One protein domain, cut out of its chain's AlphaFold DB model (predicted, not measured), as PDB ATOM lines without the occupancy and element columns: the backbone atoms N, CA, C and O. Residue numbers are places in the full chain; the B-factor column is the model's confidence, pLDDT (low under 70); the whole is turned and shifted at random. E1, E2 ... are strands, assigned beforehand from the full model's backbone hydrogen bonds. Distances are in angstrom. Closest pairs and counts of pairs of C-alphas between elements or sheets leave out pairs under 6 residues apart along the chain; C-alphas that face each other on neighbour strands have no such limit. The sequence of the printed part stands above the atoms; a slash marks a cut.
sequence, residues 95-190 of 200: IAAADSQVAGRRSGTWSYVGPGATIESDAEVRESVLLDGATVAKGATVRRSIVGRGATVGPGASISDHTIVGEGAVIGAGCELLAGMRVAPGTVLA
ATOM      1  N   ILE A  95     263.928 305.025 296.063       93.69
ATOM      2  CA  ILE A  95     264.256 303.880 296.909       93.69
ATOM      3  C   ILE A  95     264.188 304.315 298.371       93.69
ATOM      4  O   ILE A  95     264.729 305.351 298.755       93.69
ATOM      5  N   ALA A  96     263.513 303.522 299.195       96.31
ATOM      6  CA  ALA A  96     263.505 303.689 300.641       96.31
ATOM      7  C   ALA A  96     263.639 302.329 301.321       96.31
ATOM      8  O   ALA A  96     262.957 301.375 300.944       96.31
ATOM      9  N   ALA A  97     264.517 302.245 302.317       97.00
ATOM     10  CA  ALA A  97     264.635 301.067 303.161       97.00
ATOM     11  C   ALA A  97     263.333 300.819 303.941       97.00
ATOM     12  O   ALA A  97     262.620 301.760 304.296       97.00
ATOM     13  N   ALA A  98     263.028 299.551 304.221       96.62
ATOM     14  CA  ALA A  98     261.760 299.146 304.833       96.62
ATOM     15  C   ALA A  98     261.525 299.739 306.236       96.62
ATOM     16  O   ALA A  98     260.381 299.913 306.641       96.62
ATOM     17  N   ASP A  99     262.595 300.046 306.967       97.94
ATOM     18  CA  ASP A  99     262.589 300.624 308.314       97.94
ATOM     19  C   ASP A  99     262.802 302.153 308.327       97.94
ATOM     20  O   ASP A  99     262.941 302.751 309.394       97.94
ATOM     21  N   SER A 100     262.821 302.800 307.158       98.00
ATOM     22  CA  SER A 100     262.829 304.264 307.063       98.00
ATOM     23  C   SER A 100     261.460 304.867 307.403       98.00
ATOM     24  O   SER A 100     260.412 304.245 307.219       98.00
ATOM     25  N   GLN A 101     261.456 306.108 307.891       98.44
ATOM     26  CA  GLN A 101     260.247 306.833 308.284       98.44
ATOM     27  C   GLN A 101     260.035 308.038 307.368       98.44
ATOM     28  O   GLN A 101     260.733 309.042 307.475       98.44
ATOM     29  N   VAL A 102     259.063 307.962 306.459       98.00
ATOM     30  CA  VAL A 102     258.805 309.029 305.476       98.00
ATOM     31  C   VAL A 102     257.420 309.630 305.699       98.00
ATOM     32  O   VAL A 102     256.429 309.140 305.166       98.00
ATOM     33  N   ALA A 103     257.360 310.701 306.492       98.06
ATOM     34  CA  ALA A 103     256.164 311.524 306.683       98.06
ATOM     35  C   ALA A 103     256.131 312.744 305.740       98.06
ATOM     36  O   ALA A 103     255.054 313.243 305.414       98.06
ATOM     37  N   GLY A 104     257.301 313.227 305.312       97.38
ATOM     38  CA  GLY A 104     257.442 314.328 304.359       97.38
ATOM     39  C   GLY A 104     257.366 313.902 302.892       97.38
ATOM     40  O   GLY A 104     257.070 312.756 302.543       97.38
ATOM     41  N   ARG A 105     257.647 314.852 301.999       97.25
ATOM     42  CA  ARG A 105     257.579 314.654 300.550       97.25
ATOM     43  C   ARG A 105     258.923 314.189 299.994       97.25
ATOM     44  O   ARG A 105     259.966 314.769 300.278       97.25
ATOM     45  N   ARG A 106     258.871 313.200 299.103       96.56
ATOM     46  CA  ARG A 106     259.947 312.900 298.150       96.56
ATOM     47  C   ARG A 106     259.520 313.400 296.773       96.56
ATOM     48  O   ARG A 106     258.378 313.160 296.380       96.56
ATOM     49  N   SER A 107     260.382 314.140 296.086       94.81
ATOM     50  CA  SER A 107     260.069 314.757 294.791       94.81
ATOM     51  C   SER A 107     261.240 314.659 293.809       94.81
ATOM     52  O   SER A 107     262.327 314.186 294.152       94.81
ATOM     53  N   GLY A 108     261.014 315.110 292.574       92.50
ATOM     54  CA  GLY A 108     261.980 314.990 291.483       92.50
ATOM     55  C   GLY A 108     261.899 313.635 290.790       92.50
ATOM     56  O   GLY A 108     260.855 312.983 290.821       92.50
ATOM     57  N   THR A 109     262.981 313.248 290.123       91.12
ATOM     58  CA  THR A 109     263.036 311.996 289.358       91.12
ATOM     59  C   THR A 109     263.514 310.817 290.184       91.12
ATOM     60  O   THR A 109     263.111 309.706 289.874       91.12
ATOM     61  N   TRP A 110     264.319 311.042 291.228       94.12
ATOM     62  CA  TRP A 110     264.888 309.985 292.062       94.12
ATOM     63  C   TRP A 110     265.106 310.434 293.514       94.12
ATOM     64  O   TRP A 110     265.120 311.623 293.828       94.12
ATOM     65  N   SER A 111     265.246 309.482 294.434       95.56
ATOM     66  CA  SER A 111     265.823 309.697 295.768       95.56
ATOM     67  C   SER A 111     266.201 308.364 296.407       95.56
ATOM     68  O   SER A 111     265.588 307.338 296.119       95.56
ATOM     69  N   TYR A 112     267.184 308.390 297.301       96.31
ATOM     70  CA  TYR A 112     267.539 307.243 298.132       96.31
ATOM     71  C   TYR A 112     267.365 307.593 299.609       96.31
ATOM     72  O   TYR A 112     267.860 308.626 300.064       96.31
ATOM     73  N   VAL A 113     266.672 306.732 300.353       98.25
ATOM     74  CA  VAL A 113     266.477 306.843 301.802       98.25
ATOM     75  C   VAL A 113     266.958 305.554 302.464       98.25
ATOM     76  O   VAL A 113     266.340 304.499 302.314       98.25
ATOM     77  N   GLY A 114     268.085 305.643 303.167       98.44
ATOM     78  CA  GLY A 114     268.730 304.511 303.825       98.44
ATOM     79  C   GLY A 114     267.975 303.995 305.059       98.44
ATOM     80  O   GLY A 114     267.026 304.631 305.528       98.44
ATOM     81  N   PRO A 115     268.397 302.840 305.604       98.62
ATOM     82  CA  PRO A 115     267.812 302.250 306.804       98.62
ATOM     83  C   PRO A 115     267.722 303.210 307.987       98.62
ATOM     84  O   PRO A 115     268.666 303.947 308.277       98.62
ATOM     85  N   GLY A 116     266.572 303.228 308.658       98.62
ATOM     86  CA  GLY A 116     266.306 304.091 309.814       98.62
ATOM     87  C   GLY A 116     266.342 305.605 309.548       98.62
ATOM     88  O   GLY A 116     266.212 306.383 310.492       98.62
ATOM     89  N   ALA A 117     266.525 306.054 308.300       98.81
ATOM     90  CA  ALA A 117     266.475 307.474 307.969       98.81
ATOM     91  C   ALA A 117     265.040 308.016 308.086       98.81
ATOM     92  O   ALA A 117     264.064 307.307 307.829       98.81
ATOM     93  N   THR A 118     264.919 309.286 308.469       98.88
ATOM     94  CA  THR A 118     263.647 309.946 308.766       98.88
ATOM     95  C   THR A 118     263.478 311.211 307.929       98.88
ATOM     96  O   THR A 118     264.353 312.073 307.893       98.88
ATOM     97  N   ILE A 119     262.322 311.342 307.281       98.81
ATOM     98  CA  ILE A 119     261.849 312.566 306.629       98.81
ATOM     99  C   ILE A 119     260.577 312.986 307.363       98.81
ATOM    100  O   ILE A 119     259.526 312.364 307.190       98.81
ATOM    101  N   GLU A 120     260.670 314.016 308.197       98.81
ATOM    102  CA  GLU A 120     259.547 314.493 309.009       98.81
ATOM    103  C   GLU A 120     258.466 315.194 308.168       98.81
ATOM    104  O   GLU A 120     258.641 315.472 306.981       98.81
ATOM    105  N   SER A 121     257.313 315.477 308.783       98.19
ATOM    106  CA  SER A 121     256.217 316.191 308.120       98.19
ATOM    107  C   SER A 121     256.669 317.546 307.574       98.19
ATOM    108  O   SER A 121     257.573 318.184 308.107       98.19
ATOM    109  N   ASP A 122     256.052 317.988 306.480       98.12
ATOM    110  CA  ASP A 122     256.367 319.244 305.782       98.12
ATOM    111  C   ASP A 122     257.805 319.361 305.228       98.12
ATOM    112  O   ASP A 122     258.109 320.345 304.559       98.12
ATOM    113  N   ALA A 123     258.688 318.382 305.460       98.69
ATOM    114  CA  ALA A 123     260.010 318.340 304.849       98.69
ATOM    115  C   ALA A 123     259.943 317.874 303.386       98.69
ATOM    116  O   ALA A 123     259.052 317.107 303.000       98.69
ATOM    117  N   GLU A 124     260.915 318.294 302.577       98.56
ATOM    118  CA  GLU A 124     261.053 317.868 301.183       98.56
ATOM    119  C   GLU A 124     262.459 317.346 300.882       98.56
ATOM    120  O   GLU A 124     263.463 318.011 301.133       98.56
ATOM    121  N   VAL A 125     262.521 316.162 300.271       98.56
ATOM    122  CA  VAL A 125     263.750 315.565 299.742       98.56
ATOM    123  C   VAL A 125     263.603 315.383 298.238       98.56
ATOM    124  O   VAL A 125     262.775 314.594 297.777       98.56
ATOM    125  N   ARG A 126     264.424 316.097 297.471       97.31
ATOM    126  CA  ARG A 126     264.392 316.110 296.008       97.31
ATOM    127  C   ARG A 126     265.720 315.656 295.427       97.31
ATOM    128  O   ARG A 126     266.732 316.307 295.688       97.31
ATOM    129  N   GLU A 127     265.724 314.600 294.611       95.81
ATOM    130  CA  GLU A 127     266.928 314.149 293.877       95.81
ATOM    131  C   GLU A 127     268.147 314.062 294.803       95.81
ATOM    132  O   GLU A 127     269.167 314.692 294.565       95.81
ATOM    133  N   SER A 128     267.990 313.410 295.953       97.69
ATOM    134  CA  SER A 128     268.981 313.431 297.032       97.69
ATOM    135  C   SER A 128     269.142 312.063 297.674       97.69
ATOM    136  O   SER A 128     268.277 311.189 297.554       97.69
ATOM    137  N   VAL A 129     270.257 311.909 298.382       97.62
ATOM    138  CA  VAL A 129     270.623 310.691 299.103       97.62
ATOM    139  C   VAL A 129     270.621 310.982 300.597       97.62
ATOM    140  O   VAL A 129     271.376 311.832 301.068       97.62
ATOM    141  N   LEU A 130     269.793 310.257 301.342       98.69
ATOM    142  CA  LEU A 130     269.846 310.188 302.797       98.69
ATOM    143  C   LEU A 130     270.452 308.842 303.189       98.69
ATOM    144  O   LEU A 130     269.883 307.798 302.874       98.69
ATOM    145  N   LEU A 131     271.609 308.860 303.846       98.56
ATOM    146  CA  LEU A 131     272.237 307.644 304.357       98.56
ATOM    147  C   LEU A 131     271.586 307.195 305.673       98.56
ATOM    148  O   LEU A 131     270.733 307.876 306.236       98.56
ATOM    149  N   ASP A 132     271.988 306.023 306.151       98.75
ATOM    150  CA  ASP A 132     271.359 305.338 307.278       98.75
ATOM    151  C   ASP A 132     271.229 306.247 308.512       98.75
ATOM    152  O   ASP A 132     272.190 306.901 308.928       98.75
ATOM    153  N   GLY A 133     270.040 306.287 309.106       98.81
ATOM    154  CA  GLY A 133     269.745 307.102 310.286       98.81
ATOM    155  C   GLY A 133     269.795 308.620 310.071       98.81
ATOM    156  O   GLY A 133     269.724 309.358 311.050       98.81
ATOM    157  N   ALA A 134     269.942 309.111 308.837       98.88
ATOM    158  CA  ALA A 134     269.866 310.540 308.554       98.88
ATOM    159  C   ALA A 134     268.459 311.088 308.837       98.88
ATOM    160  O   ALA A 134     267.463 310.451 308.502       98.88
ATOM    161  N   THR A 135     268.376 312.297 309.387       98.94
ATOM    162  CA  THR A 135     267.108 312.963 309.707       98.94
ATOM    163  C   THR A 135     266.984 314.273 308.944       98.94
ATOM    164  O   THR A 135     267.853 315.139 309.035       98.94
ATOM    165  N   VAL A 136     265.874 314.444 308.228       98.88
ATOM    166  CA  VAL A 136     265.440 315.722 307.657       98.88
ATOM    167  C   VAL A 136     264.227 316.189 308.450       98.88
ATOM    168  O   VAL A 136     263.134 315.634 308.316       98.88
ATOM    169  N   ALA A 137     264.451 317.171 309.321       98.81
ATOM    170  CA  ALA A 137     263.453 317.642 310.268       98.81
ATOM    171  C   ALA A 137     262.358 318.482 309.599       98.81
ATOM    172  O   ALA A 137     262.480 318.924 308.453       98.81
ATOM    173  N   LYS A 138     261.283 318.728 310.348       98.56
ATOM    174  CA  LYS A 138     260.080 319.409 309.876       98.56
ATOM    175  C   LYS A 138     260.377 320.684 309.080       98.56
ATOM    176  O   LYS A 138     261.073 321.589 309.547       98.56
ATOM    177  N   GLY A 139     259.791 320.773 307.886       97.75
ATOM    178  CA  GLY A 139     259.892 321.945 307.012       97.75
ATOM    179  C   GLY A 139     261.272 322.179 306.388       97.75
ATOM    180  O   GLY A 139     261.449 323.185 305.705       97.75
ATOM    181  N   ALA A 140     262.255 321.307 306.627       98.69
ATOM    182  CA  ALA A 140     263.555 321.397 305.977       98.69
ATOM    183  C   ALA A 140     263.493 320.904 304.524       98.69
ATOM    184  O   ALA A 140     262.657 320.071 304.163       98.69
ATOM    185  N   THR A 141     264.406 321.396 303.690       98.62
ATOM    186  CA  THR A 141     264.520 320.986 302.286       98.62
ATOM    187  C   THR A 141     265.922 320.477 301.979       98.62
ATOM    188  O   THR A 141     266.920 321.084 302.367       98.62
ATOM    189  N   VAL A 142     266.003 319.349 301.275       98.69
ATOM    190  CA  VAL A 142     267.257 318.771 300.778       98.69
ATOM    191  C   VAL A 142     267.105 318.514 299.285       98.69
ATOM    192  O   VAL A 142     266.254 317.727 298.871       98.69
ATOM    193  N   ARG A 143     267.914 319.186 298.464       97.75
ATOM    194  CA  ARG A 143     267.853 319.107 297.001       97.75
ATOM    195  C   ARG A 143     269.221 318.804 296.401       97.75
ATOM    196  O   ARG A 143     270.176 319.526 296.685       97.75
ATOM    197  N   ARG A 144     269.319 317.808 295.512       96.06
ATOM    198  CA  ARG A 144     270.579 317.433 294.835       96.06
ATOM    199  C   ARG A 144     271.766 317.382 295.785       96.06
ATOM    200  O   ARG A 144     272.779 318.013 295.528       96.06
ATOM    201  N   SER A 145     271.606 316.720 296.926       97.88
ATOM    202  CA  SER A 145     272.586 316.743 298.019       97.88
ATOM    203  C   SER A 145     272.668 315.391 298.728       97.88
ATOM    204  O   SER A 145     271.819 314.516 298.537       97.88
ATOM    205  N   ILE A 146     273.710 315.217 299.545       98.19
ATOM    206  CA  ILE A 146     273.952 313.997 300.324       98.19
ATOM    207  C   ILE A 146     273.887 314.335 301.811       98.19
ATOM    208  O   ILE A 146     274.621 315.206 302.284       98.19
ATOM    209  N   VAL A 147     273.050 313.615 302.556       98.75
ATOM    210  CA  VAL A 147     273.003 313.671 304.020       98.75
ATOM    211  C   VAL A 147     273.616 312.393 304.576       98.75
ATOM    212  O   VAL A 147     273.130 311.291 304.323       98.75
ATOM    213  N   GLY A 148     274.728 312.555 305.288       98.56
ATOM    214  CA  GLY A 148     275.540 311.476 305.828       98.56
ATOM    215  C   GLY A 148     274.831 310.646 306.895       98.56
ATOM    216  O   GLY A 148     273.796 311.035 307.435       98.56
ATOM    217  N   ARG A 149     275.422 309.493 307.219       98.81
ATOM    218  CA  ARG A 149     274.900 308.557 308.222       98.81
ATOM    219  C   ARG A 149     274.660 309.277 309.553       98.81
ATOM    220  O   ARG A 149     275.530 310.012 310.008       98.81
ATOM    221  N   GLY A 150     273.486 309.102 310.153       98.75
ATOM    222  CA  GLY A 150     273.124 309.716 311.438       98.75
ATOM    223  C   GLY A 150     273.126 311.251 311.466       98.75
ATOM    224  O   GLY A 150     273.023 311.835 312.543       98.75
ATOM    225  N   ALA A 151     273.292 311.927 310.326       98.88
ATOM    226  CA  ALA A 151     273.331 313.380 310.282       98.88
ATOM    227  C   ALA A 151     271.921 313.973 310.362       98.88
ATOM    228  O   ALA A 151     270.948 313.363 309.922       98.88
ATOM    229  N   THR A 152     271.804 315.182 310.906       98.88
ATOM    230  CA  THR A 152     270.523 315.871 311.091       98.88
ATOM    231  C   THR A 152     270.509 317.195 310.346       98.88
ATOM    232  O   THR A 152     271.359 318.056 310.571       98.88
ATOM    233  N   VAL A 153     269.505 317.380 309.493       98.88
ATOM    234  CA  VAL A 153     269.136 318.668 308.907       98.88
ATOM    235  C   VAL A 153     267.994 319.240 309.739       98.88
ATOM    236  O   VAL A 153     266.888 318.702 309.724       98.88
ATOM    237  N   GLY A 154     268.281 320.286 310.512       98.69
ATOM    238  CA  GLY A 154     267.356 320.868 311.478       98.69
ATOM    239  C   GLY A 154     266.158 321.587 310.843       98.69
ATOM    240  O   GLY A 154     266.148 321.844 309.637       98.69
ATOM    241  N   PRO A 155     265.136 321.935 311.649       98.69
ATOM    242  CA  PRO A 155     263.869 322.455 311.142       98.69
ATOM    243  C   PRO A 155     264.032 323.685 310.248       98.69
ATOM    244  O   PRO A 155     264.754 324.627 310.586       98.69
ATOM    245  N   GLY A 156     263.352 323.684 309.102       97.88
ATOM    246  CA  GLY A 156     263.389 324.793 308.143       97.88
ATOM    247  C   GLY A 156     264.754 325.075 307.504       97.88
ATOM    248  O   GLY A 156     264.890 326.094 306.832       97.88
ATOM    249  N   ALA A 157     265.772 324.233 307.716       98.50
ATOM    250  CA  ALA A 157     267.053 324.377 307.030       98.50
ATOM    251  C   ALA A 157     266.930 323.998 305.541       98.50
ATOM    252  O   ALA A 157     266.092 323.183 305.152       98.50
ATOM    253  N   SER A 158     267.779 324.587 304.705       98.25
ATOM    254  CA  SER A 158     267.818 324.371 303.259       98.25
ATOM    255  C   SER A 158     269.199 323.881 302.843       98.25
ATOM    256  O   SER A 158     270.197 324.558 303.083       98.25
ATOM    257  N   ILE A 159     269.260 322.697 302.238       98.25
ATOM    258  CA  ILE A 159     270.485 322.061 301.749       98.25
ATOM    259  C   ILE A 159     270.346 321.863 300.241       98.25
ATOM    260  O   ILE A 159     269.457 321.133 299.797       98.25
ATOM    261  N   SER A 160     271.207 322.487 299.437       96.25
ATOM    262  CA  SER A 160     271.100 322.410 297.979       96.25
ATOM    263  C   SER A 160     272.426 322.286 297.231       96.25
ATOM    264  O   SER A 160     273.510 322.430 297.787       96.25
ATOM    265  N   ASP A 161     272.324 322.029 295.925       93.00
ATOM    266  CA  ASP A 161     273.392 322.193 294.932       93.00
ATOM    267  C   ASP A 161     274.682 321.429 295.268       93.00
ATOM    268  O   ASP A 161     275.757 322.011 295.387       93.00
ATOM    269  N   HIS A 162     274.567 320.105 295.381       95.12
ATOM    270  CA  HIS A 162     275.661 319.149 295.598       95.12
ATOM    271  C   HIS A 162     276.361 319.307 296.948       95.12
ATOM    272  O   HIS A 162     277.530 318.946 297.109       95.12
ATOM    273  N   THR A 163     275.632 319.836 297.930       96.56
ATOM    274  CA  THR A 163     276.102 319.944 299.308       96.56
ATOM    275  C   THR A 163     276.179 318.564 299.957       96.56
ATOM    276  O   THR A 163     275.353 317.681 299.711       96.56
ATOM    277  N   ILE A 164     277.182 318.386 300.813       98.00
ATOM    278  CA  ILE A 164     277.371 317.178 301.613       98.00
ATOM    279  C   ILE A 164     277.316 317.545 303.086       98.00
ATOM    280  O   ILE A 164     278.138 318.326 303.574       98.00
ATOM    281  N   VAL A 165     276.387 316.921 303.798       98.56
ATOM    282  CA  VAL A 165     276.356 316.917 305.257       98.56
ATOM    283  C   VAL A 165     277.079 315.658 305.730       98.56
ATOM    284  O   VAL A 165     276.630 314.552 305.445       98.56
ATOM    285  N   GLY A 166     278.228 315.810 306.390       98.38
ATOM    286  CA  GLY A 166     279.034 314.683 306.861       98.38
ATOM    287  C   GLY A 166     278.327 313.821 307.909       98.38
ATOM    288  O   GLY A 166     277.363 314.245 308.539       98.38
ATOM    289  N   GLU A 167     278.828 312.602 308.108       98.75
ATOM    290  CA  GLU A 167     278.311 311.655 309.105       98.75
ATOM    291  C   GLU A 167     278.190 312.284 310.500       98.75
ATOM    292  O   GLU A 167     279.114 312.943 310.974       98.75
ATOM    293  N   GLY A 168     277.033 312.110 311.139       98.69
ATOM    294  CA  GLY A 168     276.730 312.630 312.474       98.69
ATOM    295  C   GLY A 168     276.725 314.156 312.597       98.69
ATOM    296  O   GLY A 168     276.642 314.666 313.713       98.69
ATOM    297  N   ALA A 169     276.843 314.906 311.498       98.81
ATOM    298  CA  ALA A 169     276.786 316.361 311.552       98.81
ATOM    299  C   ALA A 169     275.360 316.848 311.857       98.81
ATOM    300  O   ALA A 169     274.374 316.236 311.446       98.81
ATOM    301  N   VAL A 170     275.254 317.978 312.551       98.81
ATOM    302  CA  VAL A 170     273.985 318.614 312.912       98.81
ATOM    303  C   VAL A 170     273.943 320.001 312.294       98.81
ATOM    304  O   VAL A 170     274.731 320.881 312.641       98.81
ATOM    305  N   ILE A 171     273.006 320.201 311.378       98.75
ATOM    306  CA  ILE A 171     272.716 321.499 310.783       98.75
ATOM    307  C   ILE A 171     271.591 322.140 311.588       98.75
ATOM    308  O   ILE A 171     270.477 321.625 311.602       98.75
ATOM    309  N   GLY A 172     271.880 323.248 312.267       98.56
ATOM    310  CA  GLY A 172     270.900 323.979 313.065       98.56
ATOM    311  C   GLY A 172     269.722 324.502 312.243       98.56
ATOM    312  O   GLY A 172     269.793 324.641 311.018       98.56
ATOM    313  N   ALA A 173     268.637 324.829 312.937       98.44
ATOM    314  CA  ALA A 173     267.397 325.294 312.331       98.44
ATOM    315  C   ALA A 173     267.621 326.529 311.445       98.44
ATOM    316  O   ALA A 173     268.359 327.453 311.807       98.44
ATOM    317  N   GLY A 174     266.971 326.552 310.280       97.56
ATOM    318  CA  GLY A 174     267.012 327.678 309.343       97.56
ATOM    319  C   GLY A 174     268.393 328.007 308.763       97.56
ATOM    320  O   GLY A 174     268.590 329.134 308.313       97.56
ATOM    321  N   CYS A 175     269.362 327.086 308.804       98.25
ATOM    322  CA  CYS A 175     270.608 327.258 308.054       98.25
ATOM    323  C   CYS A 175     270.389 327.008 306.556       98.25
ATOM    324  O   CYS A 175     269.544 326.204 306.172       98.25
ATOM    325  N   GLU A 176     271.197 327.642 305.714       97.81
ATOM    326  CA  GLU A 176     271.141 327.532 304.255       97.81
ATOM    327  C   GLU A 176     272.514 327.146 303.708       97.81
ATOM    328  O   GLU A 176     273.422 327.972 303.674       97.81
ATOM    329  N   LEU A 177     272.683 325.898 303.280       96.88
ATOM    330  CA  LEU A 177     273.925 325.400 302.696       96.88
ATOM    331  C   LEU A 177     273.705 325.114 301.210       96.88
ATOM    332  O   LEU A 177     272.737 324.454 300.836       96.88
ATOM    333  N   LEU A 178     274.617 325.588 300.366       94.75
ATOM    334  CA  LEU A 178     274.521 325.455 298.913       94.75
ATOM    335  C   LEU A 178     275.898 325.434 298.246       94.75
ATOM    336  O   LEU A 178     276.928 325.510 298.910       94.75
ATOM    337  N   ALA A 179     275.909 325.386 296.913       90.44
ATOM    338  CA  ALA A 179     277.094 325.543 296.074       90.44
ATOM    339  C   ALA A 179     278.236 324.562 296.415       90.44
ATOM    340  O   ALA A 179     279.407 324.936 296.466       90.44
ATOM    341  N   GLY A 180     277.894 323.295 296.649       92.00
ATOM    342  CA  GLY A 180     278.863 322.226 296.876       92.00
ATOM    343  C   GLY A 180     279.553 322.276 298.238       92.00
ATOM    344  O   GLY A 180     280.621 321.676 298.395       92.00
ATOM    345  N   MET A 181     278.982 322.992 299.215       95.56
ATOM    346  CA  MET A 181     279.497 323.036 300.585       95.56
ATOM    347  C   MET A 181     279.672 321.624 301.162       95.56
ATOM    348  O   MET A 181     278.893 320.709 300.895       95.56
ATOM    349  N   ARG A 182     280.714 321.443 301.978       96.62
ATOM    350  CA  ARG A 182     281.021 320.166 302.634       96.62
ATOM    351  C   ARG A 182     281.150 320.386 304.127       96.62
ATOM    352  O   ARG A 182     282.093 321.028 304.583       96.62
ATOM    353  N   VAL A 183     280.203 319.842 304.875       97.81
ATOM    354  CA  VAL A 183     280.231 319.846 306.334       97.81
ATOM    355  C   VAL A 183     280.989 318.611 306.793       97.81
ATOM    356  O   VAL A 183     280.642 317.492 306.416       97.81
ATOM    357  N   ALA A 184     282.045 318.807 307.578       98.12
ATOM    358  CA  ALA A 184     282.841 317.700 308.090       98.12
ATOM    359  C   ALA A 184     282.011 316.813 309.044       98.12
ATOM    360  O   ALA A 184     281.108 317.325 309.717       98.12
ATOM    361  N   PRO A 185     282.318 315.507 309.145       98.56
ATOM    362  CA  PRO A 185     281.656 314.615 310.092       98.56
ATOM    363  C   PRO A 185     281.656 315.162 311.526       98.56
ATOM    364  O   PRO A 185     282.638 315.760 311.966       98.56
ATOM    365  N   GLY A 186     280.545 314.981 312.241       98.12
ATOM    366  CA  GLY A 186     280.354 315.421 313.627       98.12
ATOM    367  C   GLY A 186     280.281 316.939 313.837       98.12
ATOM    368  O   GLY A 186     280.200 317.392 314.977       98.12
ATOM    369  N   THR A 187     280.315 317.747 312.772       98.69
ATOM    370  CA  THR A 187     280.214 319.209 312.887       98.69
ATOM    371  C   THR A 187     278.819 319.622 313.341       98.69
ATOM    372  O   THR A 187     277.824 319.123 312.820       98.69
ATOM    373  N   VAL A 188     278.742 320.594 314.249       98.56
ATOM    374  CA  VAL A 188     277.482 321.215 314.673       98.56
ATOM    375  C   VAL A 188     277.458 322.668 314.209       98.56
ATOM    376  O   VAL A 188     278.300 323.468 314.617       98.56
ATOM    377  N   LEU A 189     276.487 323.016 313.368       98.25
ATOM    378  CA  LEU A 189     276.167 324.399 313.027       98.25
ATOM    379  C   LEU A 189     275.013 324.859 313.914       98.25
ATOM    380  O   LEU A 189     273.972 324.211 313.955       98.25
ATOM    381  N   ALA A 190     275.189 325.976 314.618       98.25
ATOM    382  CA  ALA A 190     274.118 326.554 315.422       98.25
ATOM    383  C   ALA A 190     272.986 327.098 314.533       98.25
ATOM    384  O   ALA A 190     273.203 327.424 313.364       98.25
TER     385      ALA A 190
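Overview. This is residues 95 to 190 of the 200 residues of the protein "NDP-sugar synthase" of Acidimicrobiia bacterium (UniProt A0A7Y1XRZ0). What shape is this? With little regular structure in named elements, it is a three-sided solenoid, the chain wound in stacked turns joined by short parallel pairings, for instance residues 118 to 119 with 135 to 136. What is named? The 96 printed residues have no named helix and four strands, E1 to E4 in order, holding 12 residues, an all-strand class; E1, E3, E4 make a parallel sheet in that order. The whole is compact, radius of gyration of the C-alphas 11.2 A, spanning 30 by 22 by 20 A.

Along the chain. Where do the strands begin? E1, residues 105 to 107, starts at C-alpha (257.579, 314.654, 300.550) and measures 6.3 A; E2, residues 111 to 113, 6.7 A. Where do they end? E3 is residues 124 to 126, 6.4 A; E4, residues 141 to 143, 6.5 A, ends at C-alpha (267.853, 319.107, 297.001).

Arrangement. How do neighbours stand? E1 and E3 are parallel at 19 degrees, N 107 and O 125 within hydrogen-bond range at 3.0 A. E3 and E4 are parallel at 1 degrees, N 126 and O 142 at 2.8 A. And E2? It pairs with no named strand and is apart from E4.

Size, cuts and confidence. How far does it reach? The farthest C-alphas, of Ala 98 and Ala 190, are 31.9 A apart. Any breaks? The printed part has no cut; the link E3 to E4 is long, and no printed residue is under 70 in pLDDT.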